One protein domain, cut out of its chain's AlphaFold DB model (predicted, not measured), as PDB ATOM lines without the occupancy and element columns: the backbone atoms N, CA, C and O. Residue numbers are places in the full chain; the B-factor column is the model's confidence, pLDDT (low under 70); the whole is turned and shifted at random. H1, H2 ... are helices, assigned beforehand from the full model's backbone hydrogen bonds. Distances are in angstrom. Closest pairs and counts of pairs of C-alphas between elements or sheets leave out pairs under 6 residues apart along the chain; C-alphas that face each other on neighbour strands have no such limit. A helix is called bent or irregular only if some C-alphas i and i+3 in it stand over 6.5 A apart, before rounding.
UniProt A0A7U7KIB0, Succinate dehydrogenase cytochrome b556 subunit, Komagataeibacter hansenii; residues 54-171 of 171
ATOM      1  N   SER A  54     213.476 199.785 199.776       87.25
ATOM      2  CA  SER A  54     212.653 200.970 199.507       87.25
ATOM      3  C   SER A  54     213.046 202.186 200.357       87.25
ATOM      4  O   SER A  54     213.050 203.305 199.845       87.25
ATOM      5  N   MET A  55     213.443 201.974 201.617       90.12
ATOM      6  CA  MET A  55     213.927 203.038 202.505       90.12
ATOM      7  C   MET A  55     215.272 203.581 202.021       90.12
ATOM      8  O   MET A  55     215.435 204.796 201.906       90.12
ATOM      9  N   PHE A  56     216.202 202.687 201.670       92.12
ATOM     10  CA  PHE A  56     217.494 203.072 201.105       92.12
ATOM     11  C   PHE A  56     217.327 203.915 199.843       92.12
ATOM     12  O   PHE A  56     217.876 205.010 199.762       92.12
ATOM     13  N   LEU A  57     216.508 203.447 198.895       92.62
ATOM     14  CA  LEU A  57     216.246 204.171 197.652       92.62
ATOM     15  C   LEU A  57     215.585 205.535 197.899       92.62
ATOM     16  O   LEU A  57     215.790 206.463 197.129       92.62
ATOM     17  N   SER A  58     214.800 205.696 198.964       92.69
ATOM     18  CA  SER A  58     214.238 207.008 199.304       92.69
ATOM     19  C   SER A  58     215.316 207.984 199.793       92.69
ATOM     20  O   SER A  58     215.381 209.119 199.321       92.69
ATOM     21  N   ILE A  59     216.202 207.543 200.692       94.12
ATOM     22  CA  ILE A  59     217.308 208.368 201.208       94.12
ATOM     23  C   ILE A  59     218.294 208.696 200.088       94.12
ATOM     24  O   ILE A  59     218.675 209.855 199.917       94.12
ATOM     25  N   ALA A  60     218.657 207.692 199.290       95.19
ATOM     26  CA  ALA A  60     219.512 207.874 198.134       95.19
ATOM     27  C   ALA A  60     218.900 208.884 197.154       95.19
ATOM     28  O   ALA A  60     219.631 209.719 196.635       95.19
ATOM     29  N   ASN A  61     217.576 208.873 196.926       96.00
ATOM     30  CA  ASN A  61     216.935 209.835 196.024       96.00
ATOM     31  C   ASN A  61     217.083 211.280 196.521       96.00
ATOM     32  O   ASN A  61     217.333 212.186 195.729       96.00
ATOM     33  N   ARG A  62     216.988 211.499 197.839       96.31
ATOM     34  CA  ARG A  62     217.225 212.821 198.446       96.31
ATOM     35  C   ARG A  62     218.676 213.261 198.273       96.31
ATOM     36  O   ARG A  62     218.923 214.381 197.837       96.31
ATOM     37  N   ALA A  63     219.626 212.374 198.567       96.88
ATOM     38  CA  ALA A  63     221.049 212.659 198.399       96.88
ATOM     39  C   ALA A  63     221.403 212.951 196.929       96.88
ATOM     40  O   ALA A  63     222.128 213.901 196.640       96.88
ATOM     41  N   ALA A  64     220.841 212.176 195.999       96.38
ATOM     42  CA  ALA A  64     221.015 212.378 194.569       96.38
ATOM     43  C   ALA A  64     220.392 213.690 194.083       96.38
ATOM     44  O   ALA A  64     221.005 214.360 193.262       96.38
ATOM     45  N   GLY A  65     219.242 214.098 194.631       96.25
ATOM     46  CA  GLY A  65     218.654 215.414 194.376       96.25
ATOM     47  C   GLY A  65     219.594 216.554 194.780       96.25
ATOM     48  O   GLY A  65     219.876 217.430 193.969       96.25
ATOM     49  N   VAL A  66     220.172 216.497 195.986       96.81
ATOM     50  CA  VAL A  66     221.163 217.494 196.443       96.81
ATOM     51  C   VAL A  66     222.393 217.512 195.530       96.81
ATOM     52  O   VAL A  66     222.813 218.577 195.077       96.81
ATOM     53  N   ALA A  67     222.953 216.341 195.215       95.31
ATOM     54  CA  ALA A  67     224.102 216.228 194.319       95.31
ATOM     55  C   ALA A  67     223.791 216.752 192.904       95.31
ATOM     56  O   ALA A  67     224.620 217.433 192.299       95.31
ATOM     57  N   ALA A  68     222.587 216.482 192.394       95.19
ATOM     58  CA  ALA A  68     222.108 216.979 191.113       95.19
ATOM     59  C   ALA A  68     221.995 218.509 191.107       95.19
ATOM     60  O   ALA A  68     222.471 219.135 190.162       95.19
ATOM     61  N   THR A  69     221.437 219.120 192.157       95.50
ATOM     62  CA  THR A  69     221.343 220.583 192.289       95.50
ATOM     63  C   THR A  69     222.722 221.237 192.332       95.50
ATOM     64  O   THR A  69     222.979 222.173 191.573       95.50
ATOM     65  N   VAL A  70     223.633 220.723 193.164       94.12
ATOM     66  CA  VAL A  70     225.003 221.254 193.270       94.12
ATOM     67  C   VAL A  70     225.744 221.119 191.940       94.12
ATOM     68  O   VAL A  70     226.367 222.072 191.472       94.12
ATOM     69  N   GLY A  71     225.650 219.963 191.284       92.31
ATOM     70  CA  GLY A  71     226.294 219.776 189.989       92.31
ATOM     71  C   GLY A  71     225.657 220.606 188.868       92.31
ATOM     72  O   GLY A  71     226.373 221.057 187.979       92.31
ATOM     73  N   SER A  72     224.360 220.920 188.938       92.50
ATOM     74  CA  SER A  72     223.719 221.850 187.998       92.50
ATOM     75  C   SER A  72     224.289 223.264 188.112       92.50
ATOM     76  O   SER A  72     224.498 223.909 187.086       92.50
ATOM     77  N   ALA A  73     224.638 223.729 189.316       92.12
ATOM     78  CA  ALA A  73     225.348 224.999 189.481       92.12
ATOM     79  C   ALA A  73     226.720 224.983 188.775       92.12
ATOM     80  O   ALA A  73     227.065 225.928 188.063       92.12
ATOM     81  N   LEU A  74     227.468 223.877 188.881       87.75
ATOM     82  CA  LEU A  74     228.714 223.686 188.126       87.75
ATOM     83  C   LEU A  74     228.468 223.648 186.608       87.75
ATOM     84  O   LEU A  74     229.242 224.229 185.845       87.75
ATOM     85  N   GLY A  75     227.377 223.018 186.168       89.50
ATOM     86  CA  GLY A  75     226.935 223.011 184.773       89.50
ATOM     87  C   GLY A  75     226.655 224.418 184.239       89.50
ATOM     88  O   GLY A  75     227.104 224.763 183.147       89.50
ATOM     89  N   ILE A  76     226.010 225.275 185.034       92.69
ATOM     90  CA  ILE A  76     225.784 226.687 184.691       92.69
ATOM     91  C   ILE A  76     227.117 227.428 184.545       92.69
ATOM     92  O   ILE A  76     227.305 228.160 183.569       92.69
ATOM     93  N   CYS A  77     228.071 227.223 185.460       88.81
ATOM     94  CA  CYS A  77     229.410 227.804 185.333       88.81
ATOM     95  C   CYS A  77     230.114 227.343 184.050       88.81
ATOM     96  O   CYS A  77     230.765 228.147 183.380       88.81
ATOM     97  N   TRP A  78     229.956 226.068 183.687       90.50
ATOM     98  CA  TRP A  78     230.523 225.496 182.470       90.50
ATOM     99  C   TRP A  78     229.933 226.135 181.205       90.50
ATOM    100  O   TRP A  78     230.683 226.629 180.360       90.50
ATOM    101  N   ILE A  79     228.601 226.212 181.107       92.06
ATOM    102  CA  ILE A  79     227.894 226.839 179.974       92.06
ATOM    103  C   ILE A  79     228.238 228.334 179.888       92.06
ATOM    104  O   ILE A  79     228.520 228.851 178.808       92.06
ATOM    105  N   SER A  80     228.308 229.022 181.028       91.69
ATOM    106  CA  SER A  80     228.700 230.435 181.093       91.69
ATOM    107  C   SER A  80     230.128 230.662 180.594       91.69
ATOM    108  O   SER A  80     230.405 231.650 179.915       91.69
ATOM    109  N   ALA A  81     231.060 229.759 180.915       90.69
ATOM    110  CA  ALA A  81     232.429 229.832 180.415       90.69
ATOM    111  C   ALA A  81     232.509 229.566 178.907       90.69
ATOM    112  O   ALA A  81     233.312 230.210 178.234       90.69
ATOM    113  N   ALA A  82     231.665 228.671 178.382       90.88
ATOM    114  CA  ALA A  82     231.537 228.440 176.945       90.88
ATOM    115  C   ALA A  82     231.030 229.697 176.215       90.88
ATOM    116  O   ALA A  82     231.599 230.081 175.195       90.88
ATOM    117  N   ALA A  83     230.037 230.392 176.780       92.81
ATOM    118  CA  ALA A  83     229.486 231.624 176.212       92.81
ATOM    119  C   ALA A  83     230.476 232.809 176.230       92.81
ATOM    120  O   ALA A  83     230.487 233.623 175.312       92.81
ATOM    121  N   LYS A  84     231.349 232.897 177.244       91.94
ATOM    122  CA  LYS A  84     232.370 233.960 177.380       91.94
ATOM    123  C   LYS A  84     233.546 233.839 176.401       91.94
ATOM    124  O   LYS A  84     234.427 234.698 176.399       91.94
ATOM    125  N   GLY A  85     233.602 232.774 175.605       90.75
ATOM    126  CA  GLY A  85     234.612 232.585 174.570       90.75
ATOM    127  C   GLY A  85     235.781 231.663 174.954       90.75
ATOM    128  O   GLY A  85     235.871 231.137 176.070       90.75
ATOM    129  N   PRO A  86     236.718 231.450 174.013       89.25
ATOM    130  CA  PRO A  86     237.620 230.297 174.014       89.25
ATOM    131  C   PRO A  86     238.635 230.282 175.164       89.25
ATOM    132  O   PRO A  86     238.963 229.211 175.673       89.25
ATOM    133  N   LYS A  87     239.108 231.449 175.628       89.12
ATOM    134  CA  LYS A  87     240.050 231.538 176.762       89.12
ATOM    135  C   LYS A  87     239.413 231.061 178.072       89.12
ATOM    136  O   LYS A  87     240.021 230.289 178.814       89.12
ATOM    137  N   SER A  88     238.182 231.498 178.337       86.62
ATOM    138  CA  SER A  88     237.409 231.117 179.526       86.62
ATOM    139  C   SER A  88     237.034 229.638 179.485       86.62
ATOM    140  O   SER A  88     237.213 228.922 180.471       86.62
ATOM    141  N   PHE A  89     236.605 229.159 178.316       88.88
ATOM    142  CA  PHE A  89     236.266 227.759 178.102       88.88
ATOM    143  C   PHE A  89     237.464 226.824 178.305       88.88
ATOM    144  O   PHE A  89     237.352 225.833 179.022       88.88
ATOM    145  N   ALA A  90     238.645 227.173 177.781       88.00
ATOM    146  CA  ALA A  90     239.854 226.364 177.937       88.00
ATOM    147  C   ALA A  90     240.251 226.148 179.410       88.00
ATOM    148  O   ALA A  90     240.748 225.078 179.764       88.00
ATOM    149  N   LYS A  91     240.012 227.134 180.288       87.19
ATOM    150  CA  LYS A  91     240.279 227.000 181.728       87.19
ATOM    151  C   LYS A  91     239.360 225.959 182.371       87.19
ATOM    152  O   LYS A  91     239.842 225.100 183.104       87.19
ATOM    153  N   VAL A  92     238.067 225.993 182.060       87.38
ATOM    154  CA  VAL A  92     237.102 225.012 182.576       87.38
ATOM    155  C   VAL A  92     237.346 223.628 181.969       87.38
ATOM    156  O   VAL A  92     237.304 222.632 182.688       87.38
ATOM    157  N   GLN A  93     237.709 223.560 180.686       87.44
ATOM    158  CA  GLN A  93     238.052 222.315 179.997       87.44
ATOM    159  C   GLN A  93     239.245 221.594 180.639       87.44
ATOM    160  O   GLN A  93     239.280 220.367 180.659       87.44
ATOM    161  N   LYS A  94     240.226 222.334 181.178       87.19
ATOM    162  CA  LYS A  94     241.346 221.738 181.927       87.19
ATOM    163  C   LYS A  94     240.864 221.041 183.199       87.19
ATOM    164  O   LYS A  94     241.331 219.947 183.501       87.19
ATOM    165  N   VAL A  95     239.913 221.644 183.911       86.06
ATOM    166  CA  VAL A  95     239.347 221.081 185.146       86.06
ATOM    167  C   VAL A  95     238.474 219.864 184.840       86.06
ATOM    168  O   VAL A  95     238.657 218.811 185.446       86.06
ATOM    169  N   THR A  96     237.569 219.961 183.864       84.94
ATOM    170  CA  THR A  96     236.689 218.841 183.481       84.94
ATOM    171  C   THR A  96     237.419 217.730 182.728       84.94
ATOM    172  O   THR A  96     236.989 216.579 182.751       84.94
ATOM    173  N   GLY A  97     238.533 218.051 182.069       84.62
ATOM    174  CA  GLY A  97     239.399 217.094 181.386       84.62
ATOM    175  C   GLY A  97     240.277 216.269 182.330       84.62
ATOM    176  O   GLY A  97     240.704 215.176 181.948       84.62
ATOM    177  N   HIS A  98     240.514 216.752 183.555       90.38
ATOM    178  CA  HIS A  98     241.250 216.026 184.585       90.38
ATOM    179  C   HIS A  98     240.495 214.743 184.991       90.38
ATOM    180  O   HIS A  98     239.264 214.774 185.066       90.38
ATOM    181  N   PRO A  99     241.175 213.618 185.298       88.19
ATOM    182  CA  PRO A  99     240.517 212.369 185.699       88.19
ATOM    183  C   PRO A  99     239.500 212.555 186.830       88.19
ATOM    184  O   PRO A  99     238.380 212.059 186.741       88.19
ATOM    185  N   LEU A 100     239.844 213.358 187.842       89.31
ATOM    186  CA  LEU A 100     238.933 213.682 188.942       89.31
ATOM    187  C   LEU A 100     237.695 214.469 188.476       89.31
ATOM    188  O   LEU A 100     236.589 214.198 188.932       89.31
ATOM    189  N   GLY A 101     237.861 215.397 187.528       88.12
ATOM    190  CA  GLY A 101     236.750 216.141 186.931       88.12
ATOM    191  C   GLY A 101     235.821 215.241 186.116       88.12
ATOM    192  O   GLY A 101     234.604 215.381 186.195       88.12
ATOM    193  N   LYS A 102     236.374 214.256 185.397       87.56
ATOM    194  CA  LYS A 102     235.586 213.244 184.676       87.56
ATOM    195  C   LYS A 102     234.800 212.342 185.624       87.56
ATOM    196  O   LYS A 102     233.633 212.078 185.356       87.56
ATOM    197  N   ILE A 103     235.407 211.906 186.731       89.56
ATOM    198  CA  ILE A 103     234.717 211.123 187.768       89.56
ATOM    199  C   ILE A 103     233.591 211.953 188.392       89.56
ATOM    200  O   ILE A 103     232.476 211.457 188.521       89.56
ATOM    201  N   ALA A 104     233.846 213.223 188.715       90.62
ATOM    202  CA  ALA A 104     232.828 214.121 189.253       90.62
ATOM    203  C   ALA A 104     231.660 214.329 188.272       90.62
ATOM    204  O   ALA A 104     230.503 214.253 188.675       90.62
ATOM    205  N   LEU A 105     231.942 214.522 186.979       88.88
ATOM    206  CA  LEU A 105     230.914 214.635 185.938       88.88
ATOM    207  C   LEU A 105     230.120 213.337 185.757       88.88
ATOM    208  O   LEU A 105     228.901 213.390 185.620       88.88
ATOM    209  N   ALA A 106     230.786 212.181 185.784       90.12
ATOM    210  CA  ALA A 106     230.121 210.883 185.715       90.12
ATOM    211  C   ALA A 106     229.231 210.639 186.945       90.12
ATOM    212  O   ALA A 106     228.095 210.194 186.803       90.12
ATOM    213  N   GLY A 107     229.714 210.986 188.141       92.19
ATOM    214  CA  GLY A 107     228.945 210.915 189.383       92.19
ATOM    215  C   GLY A 107     227.743 211.861 189.382       92.19
ATOM    216  O   GLY A 107     226.652 211.462 189.781       92.19
ATOM    217  N   TRP A 108     227.907 213.082 188.867       93.19
ATOM    218  CA  TRP A 108     226.801 214.024 188.694       93.19
ATOM    219  C   TRP A 108     225.757 213.513 187.694       93.19
ATOM    220  O   TRP A 108     224.563 213.560 187.985       93.19
ATOM    221  N   ALA A 109     226.187 212.957 186.557       92.31
ATOM    222  CA  ALA A 109     225.284 212.349 185.581       92.31
ATOM    223  C   ALA A 109     224.520 211.152 186.174       92.31
ATOM    224  O   ALA A 109     223.308 211.057 186.001       92.31
ATOM    225  N   LEU A 110     225.197 210.278 186.927       94.12
ATOM    226  CA  LEU A 110     224.559 209.170 187.642       94.12
ATOM    227  C   LEU A 110     223.528 209.678 188.660       94.12
ATOM    228  O   LEU A 110     222.416 209.155 188.711       94.12
ATOM    229  N   ALA A 111     223.870 210.704 189.447       95.38
ATOM    230  CA  ALA A 111     222.952 211.307 190.409       95.38
ATOM    231  C   ALA A 111     221.706 211.886 189.722       95.38
ATOM    232  O   ALA A 111     220.594 211.651 190.188       95.38
ATOM    233  N   LEU A 112     221.877 212.571 188.586       94.69
ATOM    234  CA  LEU A 112     220.771 213.083 187.775       94.69
ATOM    235  C   LEU A 112     219.868 211.965 187.247       94.69
ATOM    236  O   LEU A 112     218.655 212.028 187.437       94.69
ATOM    237  N   VAL A 113     220.445 210.939 186.614       95.69
ATOM    238  CA  VAL A 113     219.687 209.801 186.063       95.69
ATOM    239  C   VAL A 113     218.912 209.098 187.170       95.69
ATOM    240  O   VAL A 113     217.715 208.855 187.032       95.69
ATOM    241  N   TYR A 114     219.575 208.810 188.287       96.19
ATOM    242  CA  TYR A 114     218.942 208.144 189.413       96.19
ATOM    243  C   TYR A 114     217.815 208.984 190.028       96.19
ATOM    244  O   TYR A 114     216.721 208.462 190.246       96.19
ATOM    245  N   HIS A 115     218.049 210.281 190.262       96.81
ATOM    246  CA  HIS A 115     217.036 211.188 190.803       96.81
ATOM    247  C   HIS A 115     215.819 211.296 189.877       96.81
ATOM    248  O   HIS A 115     214.681 211.267 190.338       96.81
ATOM    249  N   PHE A 116     216.049 211.337 188.563       95.75
ATOM    250  CA  PHE A 116     214.985 211.374 187.566       95.75
ATOM    251  C   PHE A 116     214.157 210.081 187.543       95.75
ATOM    252  O   PHE A 116     212.930 210.131 187.618       95.75
ATOM    253  N   VAL A 117     214.807 208.911 187.513       96.06
ATOM    254  CA  VAL A 117     214.123 207.604 187.526       96.06
ATOM    255  C   VAL A 117     213.344 207.399 188.829       96.06
ATOM    256  O   VAL A 117     212.190 206.967 188.810       96.06
ATOM    257  N   ALA A 118     213.947 207.736 189.972       94.44
ATOM    258  CA  ALA A 118     213.270 207.680 191.261       94.44
ATOM    259  C   ALA A 118     212.104 208.680 191.335       94.44
ATOM    260  O   ALA A 118     211.062 208.339 191.891       94.44
ATOM    261  N   GLY A 119     212.251 209.867 190.740       93.62
ATOM    262  CA  GLY A 119     211.189 210.861 190.585       93.62
ATOM    263  C   GLY A 119     210.001 210.331 189.785       93.62
ATOM    264  O   GLY A 119     208.877 210.405 190.268       93.62
ATOM    265  N   ILE A 120     210.233 209.697 188.629       94.56
ATOM    266  CA  ILE A 120     209.168 209.042 187.843       94.56
ATOM    267  C   ILE A 120     208.443 207.990 188.681       94.56
ATOM    268  O   ILE A 120     207.216 207.946 188.697       94.56
ATOM    269  N   ARG A 121     209.187 207.159 189.416       91.94
ATOM    270  CA  ARG A 121     208.592 206.166 190.318       91.94
ATOM    271  C   ARG A 121     207.706 206.823 191.383       91.94
ATOM    272  O   ARG A 121     206.627 206.311 191.655       91.94
ATOM    273  N   HIS A 122     208.139 207.943 191.963       92.44
ATOM    274  CA  HIS A 122     207.328 208.705 192.913       92.44
ATOM    275  C   HIS A 122     206.064 209.273 192.261       92.44
ATOM    276  O   HIS A 122     204.991 209.078 192.813       92.44
ATOM    277  N   LEU A 123     206.157 209.841 191.056       94.38
ATOM    278  CA  LEU A 123     204.991 210.335 190.313       94.38
ATOM    279  C   LEU A 123     203.981 209.221 189.985       94.38
ATOM    280  O   LEU A 123     202.773 209.443 190.047       94.38
ATOM    281  N   ILE A 124     204.458 208.010 189.676       92.44
ATOM    282  CA  ILE A 124     203.593 206.835 189.490       92.44
ATOM    283  C   ILE A 124     202.837 206.525 190.786       92.44
ATOM    284  O   ILE A 124     201.628 206.310 190.743       92.44
ATOM    285  N   TRP A 125     203.514 206.533 191.933       91.19
ATOM    286  CA  TRP A 125     202.845 206.333 193.218       91.19
ATOM    287  C   TRP A 125     201.862 207.470 193.521       91.19
ATOM    288  O   TRP A 125     200.710 207.201 193.837       91.19
ATOM    289  N   ASP A 126     202.244 208.727 193.312       91.19
ATOM    290  CA  ASP A 126     201.387 209.893 193.568       91.19
ATOM    291  C   ASP A 126     200.103 209.893 192.714       91.19
ATOM    292  O   ASP A 126     199.086 210.452 193.119       91.19
ATOM    293  N   SER A 127     200.107 209.208 191.563       92.31
ATOM    294  CA  SER A 127     198.929 209.055 190.696       92.31
ATOM    295  C   SER A 127     197.865 208.064 191.192       92.31
ATOM    296  O   SER A 127     196.851 207.881 190.520       92.31
ATOM    297  N   GLY A 128     198.065 207.394 192.332       88.88
ATOM    298  CA  GLY A 128     197.137 206.351 192.796       88.88
ATOM    299  C   GLY A 128     197.578 204.924 192.450       88.88
ATOM    300  O   GLY A 128     196.948 203.960 192.884       88.88
ATOM    301  N   ALA A 129     198.647 204.753 191.668       87.56
ATOM    302  CA  ALA A 129     199.046 203.459 191.128       87.56
ATOM    303  C   ALA A 129     200.098 202.741 191.995       87.56
ATOM    304  O   ALA A 129     200.986 203.351 192.585       87.56
ATOM    305  N   ARG A 130     200.057 201.399 191.995       87.12
ATOM    306  CA  ARG A 130     201.098 200.513 192.566       87.12
ATOM    307  C   ARG A 130     201.357 200.658 194.082       87.12
ATOM    308  O   ARG A 130     202.456 200.355 194.535       87.12
ATOM    309  N   PHE A 131     200.345 201.008 194.882       83.44
ATOM    310  CA  PHE A 131     200.460 201.117 196.351       83.44
ATOM    311  C   PHE A 131     200.583 199.788 197.117       83.44
ATOM    312  O   PHE A 131     200.867 199.784 198.318       83.44
ATOM    313  N   ASP A 132     200.399 198.648 196.453       89.06
ATOM    314  CA  ASP A 132     200.561 197.348 197.099       89.06
ATOM    315  C   ASP A 132     202.001 197.120 197.563       89.06
ATOM    316  O   ASP A 132     202.963 197.323 196.817       89.06
ATOM    317  N   LYS A 133     202.164 196.557 198.768       84.19
ATOM    318  CA  LYS A 133     203.486 196.227 199.337       84.19
ATOM    319  C   LYS A 133     204.347 195.393 198.384       84.19
ATOM    320  O   LYS A 133     205.560 195.584 198.324       84.19
ATOM    321  N   LYS A 134     203.727 194.468 197.642       87.50
ATOM    322  CA  LYS A 134     204.418 193.636 196.648       87.50
ATOM    323  C   LYS A 134     204.950 194.484 195.488       87.50
ATOM    324  O   LYS A 134     206.121 194.366 195.149       87.50
ATOM    325  N   LYS A 135     204.125 195.385 194.944       87.38
ATOM    326  CA  LYS A 135     204.482 196.262 193.818       87.38
ATOM    327  C   LYS A 135     205.566 197.268 194.192       87.38
ATOM    328  O   LYS A 135     206.548 197.381 193.471       87.38
ATOM    329  N   ILE A 136     205.468 197.883 195.369       85.25
ATOM    330  CA  ILE A 136     206.496 198.802 195.884       85.25
ATOM    331  C   ILE A 136     207.856 198.099 196.037       85.25
ATOM    332  O   ILE A 136     208.903 198.687 195.756       85.25
ATOM    333  N   ASN A 137     207.858 196.835 196.475       86.31
ATOM    334  CA  ASN A 137     209.091 196.056 196.595       86.31
ATOM    335  C   ASN A 137     209.668 195.646 195.229       86.31
ATOM    336  O   ASN A 137     210.887 195.582 195.108       86.31
ATOM    337  N   GLU A 138     208.827 195.405 194.217       89.69
ATOM    338  CA  GLU A 138     209.249 195.156 192.825       89.69
ATOM    339  C   GLU A 138     209.832 196.423 192.169       89.69
ATOM    340  O   GLU A 138     210.805 196.347 191.421       89.69
ATOM    341  N   ASP A 139     209.298 197.603 192.490       89.44
ATOM    342  CA  ASP A 139     209.714 198.877 191.882       89.44
ATOM    343  C   ASP A 139     211.147 199.286 192.246       89.44
ATOM    344  O   ASP A 139     211.813 199.992 191.489       89.44
ATOM    345  N   GLY A 140     211.640 198.858 193.410       89.00
ATOM    346  CA  GLY A 140     213.008 199.122 193.861       89.00
ATOM    347  C   GLY A 140     214.087 198.582 192.909       89.00
ATOM    348  O   GLY A 140     214.848 199.378 192.352       89.00
ATOM    349  N   PRO A 141     214.179 197.256 192.705       92.31
ATOM    350  CA  PRO A 141     215.154 196.663 191.795       92.31
ATOM    351  C   PRO A 141     214.943 197.091 190.338       92.31
ATOM    352  O   PRO A 141     215.932 197.295 189.637       92.31
ATOM    353  N   ILE A 142     213.697 197.307 189.890       92.75
ATOM    354  CA  ILE A 142     213.421 197.824 188.537       92.75
ATOM    355  C   ILE A 142     214.046 199.212 188.357       92.75
ATOM    356  O   ILE A 142     214.803 199.429 187.412       92.75
ATOM    357  N   ALA A 143     213.797 200.139 189.286       91.88
ATOM    358  CA  ALA A 143     214.360 201.487 189.220       91.88
ATOM    359  C   ALA A 143     215.899 201.476 189.252       91.88
ATOM    360  O   ALA A 143     216.542 202.230 188.518       91.88
ATOM    361  N   ALA A 144     216.498 200.598 190.062       91.69
ATOM    362  CA  ALA A 144     217.947 200.417 190.094       91.69
ATOM    363  C   ALA A 144     218.487 199.895 188.750       91.69
ATOM    364  O   ALA A 144     219.443 200.457 188.217       91.69
ATOM    365  N   GLY A 145     217.839 198.882 188.166       93.38
ATOM    366  CA  GLY A 145     218.205 198.330 186.862       93.38
ATOM    367  C   GLY A 145     218.119 199.361 185.735       93.38
ATOM    368  O   GLY A 145     219.065 199.503 184.964       93.38
ATOM    369  N   VAL A 146     217.036 200.144 185.687       94.06
ATOM    370  CA  VAL A 146     216.867 201.234 184.709       94.06
ATOM    371  C   VAL A 146     217.961 202.288 184.873       94.06
ATOM    372  O   VAL A 146     218.576 202.691 183.889       94.06
ATOM    373  N   THR A 147     218.258 202.696 186.109       93.81
ATOM    374  CA  THR A 147     219.319 203.675 186.394       93.81
ATOM    375  C   THR A 147     220.675 203.194 185.879       93.81
ATOM    376  O   THR A 147     221.381 203.939 185.195       93.81
ATOM    377  N   VAL A 148     221.037 201.944 186.182       93.25
ATOM    378  CA  VAL A 148     222.302 201.344 185.739       93.25
ATOM    379  C   VAL A 148     222.342 201.232 184.216       93.25
ATOM    380  O   VAL A 148     223.329 201.643 183.610       93.25
ATOM    381  N   GLY A 149     221.261 200.757 183.591       93.62
ATOM    382  CA  GLY A 149     221.161 200.622 182.137       93.62
ATOM    383  C   GLY A 149     221.322 201.956 181.405       93.62
ATOM    384  O   GLY A 149     222.140 202.061 180.492       93.62
ATOM    385  N   VAL A 150     220.609 202.996 181.845       92.75
ATOM    386  CA  VAL A 150     220.706 204.344 181.260       92.75
ATOM    387  C   VAL A 150     222.101 204.934 181.469       92.75
ATOM    388  O   VAL A 150     222.686 205.480 180.534       92.75
ATOM    389  N   THR A 151     222.674 204.789 182.665       91.62
ATOM    390  CA  THR A 151     224.016 205.315 182.955       91.62
ATOM    391  C   THR A 151     225.080 204.628 182.099       91.62
ATOM    392  O   THR A 151     225.923 205.304 181.509       91.62
ATOM    393  N   LEU A 152     225.027 203.299 181.971       90.94
ATOM    394  CA  LEU A 152     225.939 202.545 181.108       90.94
ATOM    395  C   LEU A 152     225.793 202.960 179.645       90.94
ATOM    396  O   LEU A 152     226.801 203.210 178.989       90.94
ATOM    397  N   ALA A 153     224.563 203.103 179.145       91.62
ATOM    398  CA  ALA A 153     224.319 203.555 177.779       91.62
ATOM    399  C   ALA A 153     224.926 204.945 177.516       91.62
ATOM    400  O   ALA A 153     225.572 205.149 176.485       91.62
ATOM    401  N   LEU A 154     224.790 205.882 178.461       89.00
ATOM    402  CA  LEU A 154     225.388 207.217 178.363       89.00
ATOM    403  C   LEU A 154     226.919 207.155 178.345       89.00
ATOM    404  O   LEU A 154     227.553 207.758 177.479       89.00
ATOM    405  N   VAL A 155     227.524 206.398 179.262       86.88
ATOM    406  CA  VAL A 155     228.985 206.259 179.346       86.88
ATOM    407  C   VAL A 155     229.550 205.601 178.086       86.88
ATOM    408  O   VAL A 155     230.506 206.116 177.504       86.88
ATOM    409  N   LEU A 156     228.942 204.509 177.621       88.81
ATOM    410  CA  LEU A 156     229.360 203.810 176.404       88.81
ATOM    411  C   LEU A 156     229.218 204.696 175.165       88.81
ATOM    412  O   LEU A 156     230.110 204.701 174.320       88.81
ATOM    413  N   SER A 157     228.155 205.497 175.084       86.44
ATOM    414  CA  SER A 157     227.968 206.459 173.990       86.44
ATOM    415  C   SER A 157     229.080 207.513 173.970       86.44
ATOM    416  O   SER A 157     229.647 207.799 172.916       86.44
ATOM    417  N   ILE A 158     229.454 208.053 175.135       85.69
ATOM    418  CA  ILE A 158     230.543 209.035 175.259       85.69
ATOM    419  C   ILE A 158     231.891 208.412 174.864       85.69
ATOM    420  O   ILE A 158     232.650 209.018 174.101       85.69
ATOM    421  N   LEU A 159     232.186 207.202 175.345       84.69
ATOM    422  CA  LEU A 159     233.420 206.481 175.016       84.69
ATOM    423  C   LEU A 159     233.484 206.103 173.531       84.69
ATOM    424  O   LEU A 159     234.520 206.299 172.897       84.69
ATOM    425  N   GLY A 160     232.376 205.634 172.954       85.00
ATOM    426  CA  GLY A 160     232.270 205.310 171.532       85.00
ATOM    427  C   GLY A 160     232.511 206.532 170.644       85.00
ATOM    428  O   GLY A 160     233.314 206.475 169.712       85.00
ATOM    429  N   VAL A 161     231.905 207.677 170.975       83.00
ATOM    430  CA  VAL A 161     232.156 208.945 170.268       83.00
ATOM    431  C   VAL A 161     233.621 209.374 170.396       83.00
ATOM    432  O   VAL A 161     234.217 209.819 169.412       83.00
ATOM    433  N   ALA A 162     234.227 209.230 171.578       82.00
ATOM    434  CA  ALA A 162     235.636 209.558 171.788       82.00
ATOM    435  C   ALA A 162     236.573 208.664 170.953       82.00
ATOM    436  O   ALA A 162     237.475 209.180 170.290       82.00
ATOM    437  N   ALA A 163     236.322 207.352 170.918       81.00
ATOM    438  CA  ALA A 163     237.091 206.392 170.128       81.00
ATOM    439  C   ALA A 163     236.974 206.665 168.618       81.00
ATOM    440  O   ALA A 163     237.987 206.751 167.918       81.00
ATOM    441  N   CYS A 164     235.756 206.908 168.120       81.56
ATOM    442  CA  CYS A 164     235.518 207.275 166.722       81.56
ATOM    443  C   CYS A 164     236.230 208.580 166.331       81.56
ATOM    444  O   CYS A 164     236.805 208.670 165.244       81.56
ATOM    445  N   ARG A 165     236.240 209.589 167.213       79.12
ATOM    446  CA  ARG A 165     236.977 210.846 166.985       79.12
ATOM    447  C   ARG A 165     238.489 210.639 166.953       79.12
ATOM    448  O   ARG A 165     239.150 211.266 166.133       79.12
ATOM    449  N   SER A 166     239.028 209.773 167.812       80.62
ATOM    450  CA  SER A 166     240.457 209.443 167.810       80.62
ATOM    451  C   SER A 166     240.870 208.786 166.494       80.62
ATOM    452  O   SER A 166     241.871 209.183 165.905       80.62
ATOM    453  N   LYS A 167     240.063 207.842 165.990       77.94
ATOM    454  CA  LYS A 167     240.337 207.140 164.728       77.94
ATOM    455  C   LYS A 167     240.336 208.085 163.521       77.94
ATOM    456  O   LYS A 167     241.226 207.994 162.691       77.94
ATOM    457  N   LYS A 168     239.392 209.037 163.461       75.25
ATOM    458  CA  LYS A 168     239.336 210.057 162.394       75.25
ATOM    459  C   LYS A 168     240.497 211.057 162.405       75.25
ATOM    460  O   LYS A 168     240.735 211.673 161.384       75.25
ATOM    461  N   ARG A 169     241.166 211.274 163.542       72.81
ATOM    462  CA  ARG A 169     242.346 212.158 163.629       72.81
ATOM    463  C   ARG A 169     243.649 211.465 163.227       72.81
ATOM    464  O   ARG A 169     244.644 212.150 163.040       72.81
ATOM    465  N   ALA A 170     243.647 210.136 163.186       72.94
ATOM    466  CA  ALA A 170     244.803 209.310 162.848       72.94
ATOM    467  C   ALA A 170     244.819 208.861 161.372       72.94
ATOM    468  O   ALA A 170     245.730 208.141 160.976       72.94
ATOM    469  N   SER A 171     243.810 209.258 160.589       63.34
ATOM    470  CA  SER A 171     243.693 209.072 159.138       63.34
ATOM    471  C   SER A 171     243.724 210.427 158.454       63.34
ATOM    472  O   SER A 171     244.022 210.411 157.243       63.34
TER     473      SER A 171
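What this domain is: This is residues 54 to 171 of the 171 residues of the protein "Succinate dehydrogenase cytochrome b556 subunit" of Komagataeibacter hansenii (UniProt A0A7U7KIB0). The longest helix, H4, runs beside H3 as a helical hairpin, and its far end sticks out with residues 156 to 171; H1 crosses H3 on the side away from most of H4, so H3 lies in the middle. The short H2 folds back from the end of H1 to lead into H3. The printed part has 118 residues with four named helices, H1 to H4 in order, and no named strand; the class is all helix. It is loose, with a radius of gyration of the C-alphas of 18.1 A, and elongated, spanning 56 by 32 by 23 A.

Where its parts are: H4, residues 133 to 169, measures 55.1 A and ends at C-alpha 169 (242.346, 212.158, 163.629); it is neither bent nor irregular, but only just: C-alphas 138 and 141 are 6.2 A apart. H3, residues 99 to 126, measures 40.0 A. H1, residues 54 to 83, measures 42.0 A from C-alpha 54 (212.653, 200.970, 199.507). H2 is residues 86 to 97.

How they stand to each other: H4 touches H3 with residues 139 to 155 alone, closest at the C-alphas of Thr 147 and Tyr 114, 5.4 A, opposite ways at a shallow tilt of 34.8 degrees, only just short of steep. H1 and H3 touch at a steep tilt of 53 degrees, closest at the C-alphas of Ala 64 and Ala 111, 4.7 A. H4 touches H1 with residues 136 to 140 alone, closest at the C-alphas of Gly 140 and Ser 54, 6.0 A. H1 and H2 form a hairpin, closest at the C-alphas of Ala 82 and Phe 89, 4.9 A. H2 and H3 only just touch, only at the corner, with 3 pairs of C-alphas within 8 A, closest at Thr 96 and Lys 102, 5.8 A; H2 and H4 are apart. Every O i to N i+4 pair is within hydrogen-bond range in H1 and H3, against 7 of 8 in H2 and 31 of 33 in H4.

The domain as a whole: The C-alphas farthest apart, those of Asp 132 and Ser 171, are 58.6 A apart. The printed part has no cut and no long link. Mean pLDDT of the printed part is 89.7; residue 171 is under 70.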